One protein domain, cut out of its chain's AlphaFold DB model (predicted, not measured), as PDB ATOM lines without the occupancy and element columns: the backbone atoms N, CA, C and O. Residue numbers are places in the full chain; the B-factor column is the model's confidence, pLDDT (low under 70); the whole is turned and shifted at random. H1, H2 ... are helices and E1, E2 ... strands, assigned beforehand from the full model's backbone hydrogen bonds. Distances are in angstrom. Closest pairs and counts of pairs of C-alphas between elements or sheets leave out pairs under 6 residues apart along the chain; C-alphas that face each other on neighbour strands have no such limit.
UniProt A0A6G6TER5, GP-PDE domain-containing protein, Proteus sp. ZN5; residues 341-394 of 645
ATOM      1  N   PRO A 341     136.832 164.207 176.363       95.00
ATOM      2  CA  PRO A 341     137.737 165.355 176.321       95.00
ATOM      3  C   PRO A 341     138.731 165.347 177.487       95.00
ATOM      4  O   PRO A 341     138.392 165.679 178.622       95.00
ATOM      5  N   ASP A 342     139.974 164.960 177.206       93.38
ATOM      6  CA  ASP A 342     140.986 164.668 178.224       93.38
ATOM      7  C   ASP A 342     141.756 165.912 178.687       93.38
ATOM      8  O   ASP A 342     142.566 165.831 179.606       93.38
ATOM      9  N   TYR A 343     141.494 167.082 178.098       92.56
ATOM     10  CA  TYR A 343     142.140 168.330 178.509       92.56
ATOM     11  C   TYR A 343     141.616 168.884 179.838       92.56
ATOM     12  O   TYR A 343     142.346 169.546 180.574       92.56
ATOM     13  N   ILE A 344     140.345 168.625 180.149       92.00
ATOM     14  CA  ILE A 344     139.696 169.119 181.371       92.00
ATOM     15  C   ILE A 344     139.578 168.056 182.461       92.00
ATOM     16  O   ILE A 344     139.242 168.405 183.598       92.00
ATOM     17  N   LEU A 345     139.875 166.789 182.144       91.94
ATOM     18  CA  LEU A 345     139.778 165.695 183.104       91.94
ATOM     19  C   LEU A 345     140.622 165.995 184.342       91.94
ATOM     20  O   LEU A 345     141.823 166.237 184.245       91.94
ATOM     21  N   TRP A 346     139.972 166.007 185.506       90.25
ATOM     22  CA  TRP A 346     140.577 166.317 186.810       90.25
ATOM     23  C   TRP A 346     141.278 167.686 186.921       90.25
ATOM     24  O   TRP A 346     141.998 167.942 187.894       90.25
ATOM     25  N   SER A 347     141.064 168.585 185.954       86.44
ATOM     26  CA  SER A 347     141.603 169.945 185.971       86.44
ATOM     27  C   SER A 347     141.053 170.749 187.150       86.44
ATOM     28  O   SER A 347     139.860 170.720 187.447       86.44
ATOM     29  N   GLN A 348     141.939 171.506 187.798       81.62
ATOM     30  CA  GLN A 348     141.597 172.498 188.827       81.62
ATOM     31  C   GLN A 348     141.410 173.907 188.236       81.62
ATOM     32  O   GLN A 348     141.207 174.871 188.973       81.62
ATOM     33  N   GLY A 349     141.562 174.046 186.914       85.75
ATOM     34  CA  GLY A 349     141.368 175.292 186.182       85.75
ATOM     35  C   GLY A 349     139.913 175.516 185.776       85.75
ATOM     36  O   GLY A 349     138.997 174.831 186.218       85.75
ATOM     37  N   ALA A 350     139.694 176.504 184.913       87.38
ATOM     38  CA  ALA A 350     138.403 176.677 184.260       87.38
ATOM     39  C   ALA A 350     138.127 175.492 183.318       87.38
ATOM     40  O   ALA A 350     138.960 175.167 182.474       87.38
ATOM     41  N   VAL A 351     136.950 174.879 183.456       89.38
ATOM     42  CA  VAL A 351     136.546 173.680 182.691       89.38
ATOM     43  C   VAL A 351     135.450 173.973 181.666       89.38
ATOM     44  O   VAL A 351     135.104 173.118 180.858       89.38
ATOM     45  N   ASN A 352     134.921 175.199 181.673       89.06
ATOM     46  CA  ASN A 352     134.027 175.729 180.650       89.06
ATOM     47  C   ASN A 352     134.258 177.243 180.466       89.06
ATOM     48  O   ASN A 352     135.019 177.873 181.204       89.06
ATOM     49  N   GLY A 353     133.616 177.846 179.466       87.69
ATOM     50  CA  GLY A 353     133.608 179.289 179.222       87.69
ATOM     51  C   GLY A 353     134.883 179.834 178.569       87.69
ATOM     52  O   GLY A 353     134.897 180.983 178.134       87.69
ATOM     53  N   LEU A 354     135.929 179.016 178.457       89.44
ATOM     54  CA  LEU A 354     137.170 179.332 177.759       89.44
ATOM     55  C   LEU A 354     137.259 178.598 176.429       89.44
ATOM     56  O   LEU A 354     136.673 177.534 176.242       89.44
ATOM     57  N   THR A 355     138.070 179.147 175.534       90.44
ATOM     58  CA  THR A 355     138.440 178.497 174.284       90.44
ATOM     59  C   THR A 355     139.918 178.129 174.262       90.44
ATOM     60  O   THR A 355     140.747 178.674 175.004       90.44
ATOM     61  N   VAL A 356     140.234 177.175 173.398       89.88
ATOM     62  CA  VAL A 356     141.585 176.721 173.080       89.88
ATOM     63  C   VAL A 356     141.768 176.692 171.560       89.88
ATOM     64  O   VAL A 356     140.789 176.470 170.836       89.88
ATOM     65  N   PRO A 357     142.983 176.956 171.054       87.75
ATOM     66  CA  PRO A 357     143.271 176.862 169.632       87.75
ATOM     67  C   PRO A 357     143.378 175.405 169.165       87.75
ATOM     68  O   PRO A 357     143.860 174.529 169.890       87.75
ATOM     69  N   SER A 358     142.971 175.173 167.920       87.56
ATOM     70  CA  SER A 358     143.275 173.952 167.183       87.56
ATOM     71  C   SER A 358     144.773 173.855 166.879       87.56
ATOM     72  O   SER A 358     145.368 174.836 166.440       87.56
ATOM     73  N   VAL A 359     145.372 172.673 167.060       87.44
ATOM     74  CA  VAL A 359     146.732 172.353 166.570       87.44
ATOM     75  C   VAL A 359     146.763 172.055 165.072       87.44
ATOM     76  O   VAL A 359     147.834 171.850 164.508       87.44
ATOM     77  N   PHE A 360     145.600 171.987 164.426       81.00
ATOM     78  CA  PHE A 360     145.500 171.820 162.982       81.00
ATOM     79  C   PHE A 360     145.610 173.174 162.262       81.00
ATOM     80  O   PHE A 360     145.375 174.224 162.859       81.00
ATOM     81  N   ASP A 361     145.963 173.139 160.969       65.31
ATOM     82  CA  ASP A 361     146.365 174.282 160.118       65.31
ATOM     83  C   ASP A 361     145.305 175.399 159.920       65.31
ATOM     84  O   ASP A 361     145.467 176.271 159.064       65.31
ATOM     85  N   ASP A 362     144.222 175.416 160.699       68.31
ATOM     86  CA  ASP A 362     143.193 176.460 160.692       68.31
ATOM     87  C   ASP A 362     143.252 177.413 161.903       68.31
ATOM     88  O   ASP A 362     142.612 178.465 161.861       68.31
ATOM     89  N   ASN A 363     144.021 177.093 162.960       68.38
ATOM     90  CA  ASN A 363     144.116 177.856 164.221       68.38
ATOM     91  C   ASN A 363     142.753 178.257 164.828       68.38
ATOM     92  O   ASN A 363     142.665 179.209 165.616       68.38
ATOM     93  N   ARG A 364     141.669 177.568 164.458       84.12
ATOM     94  CA  ARG A 364     140.320 177.921 164.908       84.12
ATOM     95  C   ARG A 364     140.183 177.643 166.395       84.12
ATOM     96  O   ARG A 364     140.779 176.705 166.919       84.12
ATOM     97  N   GLN A 365     139.353 178.425 167.071       88.12
ATOM     98  CA  GLN A 365     139.103 178.229 168.493       88.12
ATOM     99  C   GLN A 365     137.863 177.385 168.734       88.12
ATOM    100  O   GLN A 365     136.893 177.435 167.974       88.12
ATOM    101  N   PHE A 366     137.882 176.613 169.809       91.50
ATOM    102  CA  PHE A 366     136.715 175.891 170.298       91.50
ATOM    103  C   PHE A 366     136.749 175.806 171.822       91.50
ATOM    104  O   PHE A 366     137.792 176.008 172.443       91.50
ATOM    105  N   ASN A 367     135.590 175.556 172.419       92.25
ATOM    106  CA  ASN A 367     135.394 175.466 173.854       92.25
ATOM    107  C   ASN A 367     136.317 174.398 174.453       92.25
ATOM    108  O   ASN A 367     136.442 173.296 173.917       92.25
ATOM    109  N   ILE A 368     136.943 174.730 175.578       91.56
ATOM    110  CA  ILE A 368     137.862 173.865 176.317       91.56
ATOM    111  C   ILE A 368     137.233 172.514 176.699       91.56
ATOM    112  O   ILE A 368     137.931 171.508 176.738       91.56
ATOM    113  N   ASN A 369     135.911 172.453 176.887       92.44
ATOM    114  CA  ASN A 369     135.208 171.198 177.173       92.44
ATOM    115  C   ASN A 369     135.074 170.251 175.967       92.44
ATOM    116  O   ASN A 369     134.573 169.146 176.119       92.44
ATOM    117  N   LYS A 370     135.522 170.656 174.773       93.50
ATOM    118  CA  LYS A 370     135.618 169.806 173.571       93.50
ATOM    119  C   LYS A 370     137.060 169.391 173.276       93.50
ATOM    120  O   LYS A 370     137.321 168.839 172.207       93.50
ATOM    121  N   ALA A 371     137.994 169.747 174.157       94.12
ATOM    122  CA  ALA A 371     139.414 169.688 173.883       94.12
ATOM    123  C   ALA A 371     140.050 168.368 174.293       94.12
ATOM    124  O   ALA A 371     139.896 167.891 175.418       94.12
ATOM    125  N   PHE A 372     140.830 167.844 173.358       95.06
ATOM    126  CA  PHE A 372     141.684 166.690 173.530       95.06
ATOM    127  C   PHE A 372     143.144 167.103 173.362       95.06
ATOM    128  O   PHE A 372     143.481 167.896 172.468       95.06
ATOM    129  N   TYR A 373     144.022 166.517 174.168       94.19
ATOM    130  CA  TYR A 373     145.455 166.549 173.915       94.19
ATOM    131  C   TYR A 373     145.772 165.762 172.646       94.19
ATOM    132  O   TYR A 373     145.340 164.623 172.460       94.19
ATOM    133  N   HIS A 374     146.566 166.356 171.761       94.31
ATOM    134  CA  HIS A 374     147.176 165.641 170.652       94.31
ATOM    135  C   HIS A 374     148.230 164.665 171.186       94.31
ATOM    136  O   HIS A 374     148.879 164.932 172.192       94.31
ATOM    137  N   ASN A 375     148.479 163.561 170.476       92.88
ATOM    138  CA  ASN A 375     149.479 162.570 170.897       92.88
ATOM    139  C   ASN A 375     150.931 163.092 170.853       92.88
ATOM    140  O   ASN A 375     151.858 162.348 171.143       92.88
ATOM    141  N   THR A 376     151.139 164.351 170.475       95.12
ATOM    142  CA  THR A 376     152.395 165.109 170.577       95.12
ATOM    143  C   THR A 376     152.500 165.852 171.912       95.12
ATOM    144  O   THR A 376     153.337 166.734 172.054       95.12
ATOM    145  N   SER A 377     151.615 165.571 172.873       93.75
ATOM    146  CA  SER A 377     151.380 166.346 174.099       93.75
ATOM    147  C   SER A 377     150.887 167.780 173.895       93.75
ATOM    148  O   SER A 377     150.533 168.451 174.861       93.75
ATOM    149  N   GLN A 378     150.855 168.292 172.668       92.19
ATOM    150  CA  GLN A 378     150.313 169.613 172.366       92.19
ATOM    151  C   GLN A 378     148.790 169.611 172.474       92.19
ATOM    152  O   GLN A 378     148.139 168.571 172.371       92.19
ATOM    153  N   CYS A 379     148.208 170.788 172.644       87.69
ATOM    154  CA  CYS A 379     146.773 170.963 172.667       87.69
ATOM    155  C   CYS A 379     146.368 172.169 171.801       87.69
ATOM    156  O   CYS A 379     147.104 173.149 171.729       87.69
ATOM    157  N   CYS A 380     145.230 172.124 171.107       89.94
ATOM    158  CA  CYS A 380     144.171 171.120 171.237       89.94
ATOM    159  C   CYS A 380     143.627 170.604 169.910       89.94
ATOM    160  O   CYS A 380     143.770 171.239 168.874       89.94
ATOM    161  N   TYR A 381     142.925 169.475 169.953       93.00
ATOM    162  CA  TYR A 381     141.960 169.142 168.909       93.00
ATOM    163  C   TYR A 381     140.574 168.847 169.463       93.00
ATOM    164  O   TYR A 381     140.413 168.561 170.644       93.00
ATOM    165  N   SER A 382     139.580 168.913 168.588       92.44
ATOM    166  CA  SER A 382     138.200 168.494 168.824       92.44
ATOM    167  C   SER A 382     137.862 167.291 167.945       92.44
ATOM    168  O   SER A 382     138.498 167.072 166.914       92.44
ATOM    169  N   LEU A 383     136.817 166.525 168.270       91.69
ATOM    170  CA  LEU A 383     136.412 165.384 167.429       91.69
ATOM    171  C   LEU A 383     136.101 165.777 165.974       91.69
ATOM    172  O   LEU A 383     136.326 164.981 165.065       91.69
ATOM    173  N   LYS A 384     135.684 167.030 165.729       88.50
ATOM    174  CA  LYS A 384     135.482 167.571 164.374       88.50
ATOM    175  C   LYS A 384     136.757 167.553 163.526       88.50
ATOM    176  O   LYS A 384     136.665 167.357 162.321       88.50
ATOM    177  N   ASP A 385     137.928 167.702 164.144       88.44
ATOM    178  CA  ASP A 385     139.225 167.642 163.455       88.44
ATOM    179  C   ASP A 385     139.629 166.218 163.056       88.44
ATOM    180  O   ASP A 385     140.600 166.009 162.330       88.44
ATOM    181  N   ARG A 386     138.915 165.211 163.569       87.88
ATOM    182  CA  ARG A 386     139.201 163.796 163.331       87.88
ATOM    183  C   ARG A 386     138.208 163.143 162.383       87.88
ATOM    184  O   ARG A 386     138.308 161.933 162.199       87.88
ATOM    185  N   LEU A 387     137.276 163.887 161.790       86.69
ATOM    186  CA  LEU A 387     136.376 163.360 160.765       86.69
ATOM    187  C   LEU A 387     137.145 163.125 159.455       86.69
ATOM    188  O   LEU A 387     137.907 163.976 158.999       86.69
ATOM    189  N   ALA A 388     136.964 161.953 158.857       78.75
ATOM    190  CA  ALA A 388     137.364 161.675 157.486       78.75
ATOM    191  C   ALA A 388     136.466 162.451 156.507       78.75
ATOM    192  O   ALA A 388     135.406 162.943 156.882       78.75
ATOM    193  N   GLN A 389     136.872 162.534 155.237       70.88
ATOM    194  CA  GLN A 389     136.195 163.353 154.221       70.88
ATOM    195  C   GLN A 389     134.686 163.066 154.078       70.88
ATOM    196  O   GLN A 389     133.918 163.989 153.812       70.88
ATOM    197  N   ASP A 390     134.270 161.813 154.279       76.25
ATOM    198  CA  ASP A 390     132.877 161.376 154.138       76.25
ATOM    199  C   ASP A 390     132.122 161.267 155.479       76.25
ATOM    200  O   ASP A 390     130.911 161.038 155.490       76.25
ATOM    201  N   GLU A 391     132.805 161.466 156.610       83.06
ATOM    202  CA  GLU A 391     132.196 161.439 157.942       83.06
ATOM    203  C   GLU A 391     131.623 162.818 158.288       83.06
ATOM    204  O   GLU A 391     132.289 163.845 158.151       83.06
ATOM    205  N   LYS A 392     130.372 162.857 158.757       82.88
ATOM    206  CA  LYS A 392     129.685 164.124 159.067       82.88
ATOM    207  C   LYS A 392     129.561 164.379 160.558       82.88
ATOM    208  O   LYS A 392     129.518 165.536 160.972       82.88
ATOM    209  N   ASN A 393     129.469 163.314 161.345       91.81
ATOM    210  CA  ASN A 393     129.252 163.387 162.780       91.81
ATOM    211  C   ASN A 393     130.170 162.410 163.515       91.81
ATOM    212  O   ASN A 393     130.709 161.471 162.931       91.81
ATOM    213  N   ASP A 394     130.290 162.626 164.820       94.88
ATOM    214  CA  ASP A 394     130.899 161.680 165.743       94.88
ATOM    215  C   ASP A 394     129.937 161.442 166.909       94.88
ATOM    216  O   ASP A 394     129.800 162.267 167.809       94.88
TER     217      ASP A 394
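AT A GLANCE: This is residues 341 to 394 of the 645 residues of the protein "GP-PDE domain-containing protein" of Proteus sp. ZN5 (UniProt A0A6G6TER5). Little regular structure: an elongated, mostly loop-built chain with the small hairpin E1-E2 on one side of its middle and E3 near E1. The loop of residues 341 to 354 makes one end of the long axis, and the tail after the one-turn helix H1 makes the other. The 54 printed residues hold 13 in named elements, in the order E1, E2, E3, H1, mixed in class; E1 and E2 are antiparallel. The whole is compact, with a radius of gyration of the C-alphas of 11.4 A and spans of 37 by 20 by 18 A.

HOW THE PARTS SIT: E1, residues 355 to 357, and E2, residues 365 to 367, form a hairpin, with N 356 and O 366 2.9 A apart, within hydrogen-bond range. E3, residues 379 to 381, pairs with no named strand; residues 372 to 373 pair with it, antiparallel. The closest C-alphas of E1 and E3, Pro 357 and Cys 380, are 6.0 A apart. E2 and E3 are apart. H1, residues 383 to 386, and E3 meet only through their link; H1 is apart from E1 and E2. H1 is too short for an O i to N i+4 pair; its one O i to N i+3 pair is within range.

IN THESE COORDINATES: E1 begins at C-alpha 355 (138.440, 178.497, 174.284); H1 ends at C-alpha 386 (139.201, 163.796, 163.331). First to last C-alpha, E1 is 6.9 A, E2 7.1 A, E3 6.4 A and H1 5.2 A.

THE WHOLE: The farthest C-alphas, Gln 348 and Asp 390, are 37.5 A apart. The printed part has no cut; the link E2 to E3 is long. Residues 361 to 363 are under pLDDT 70.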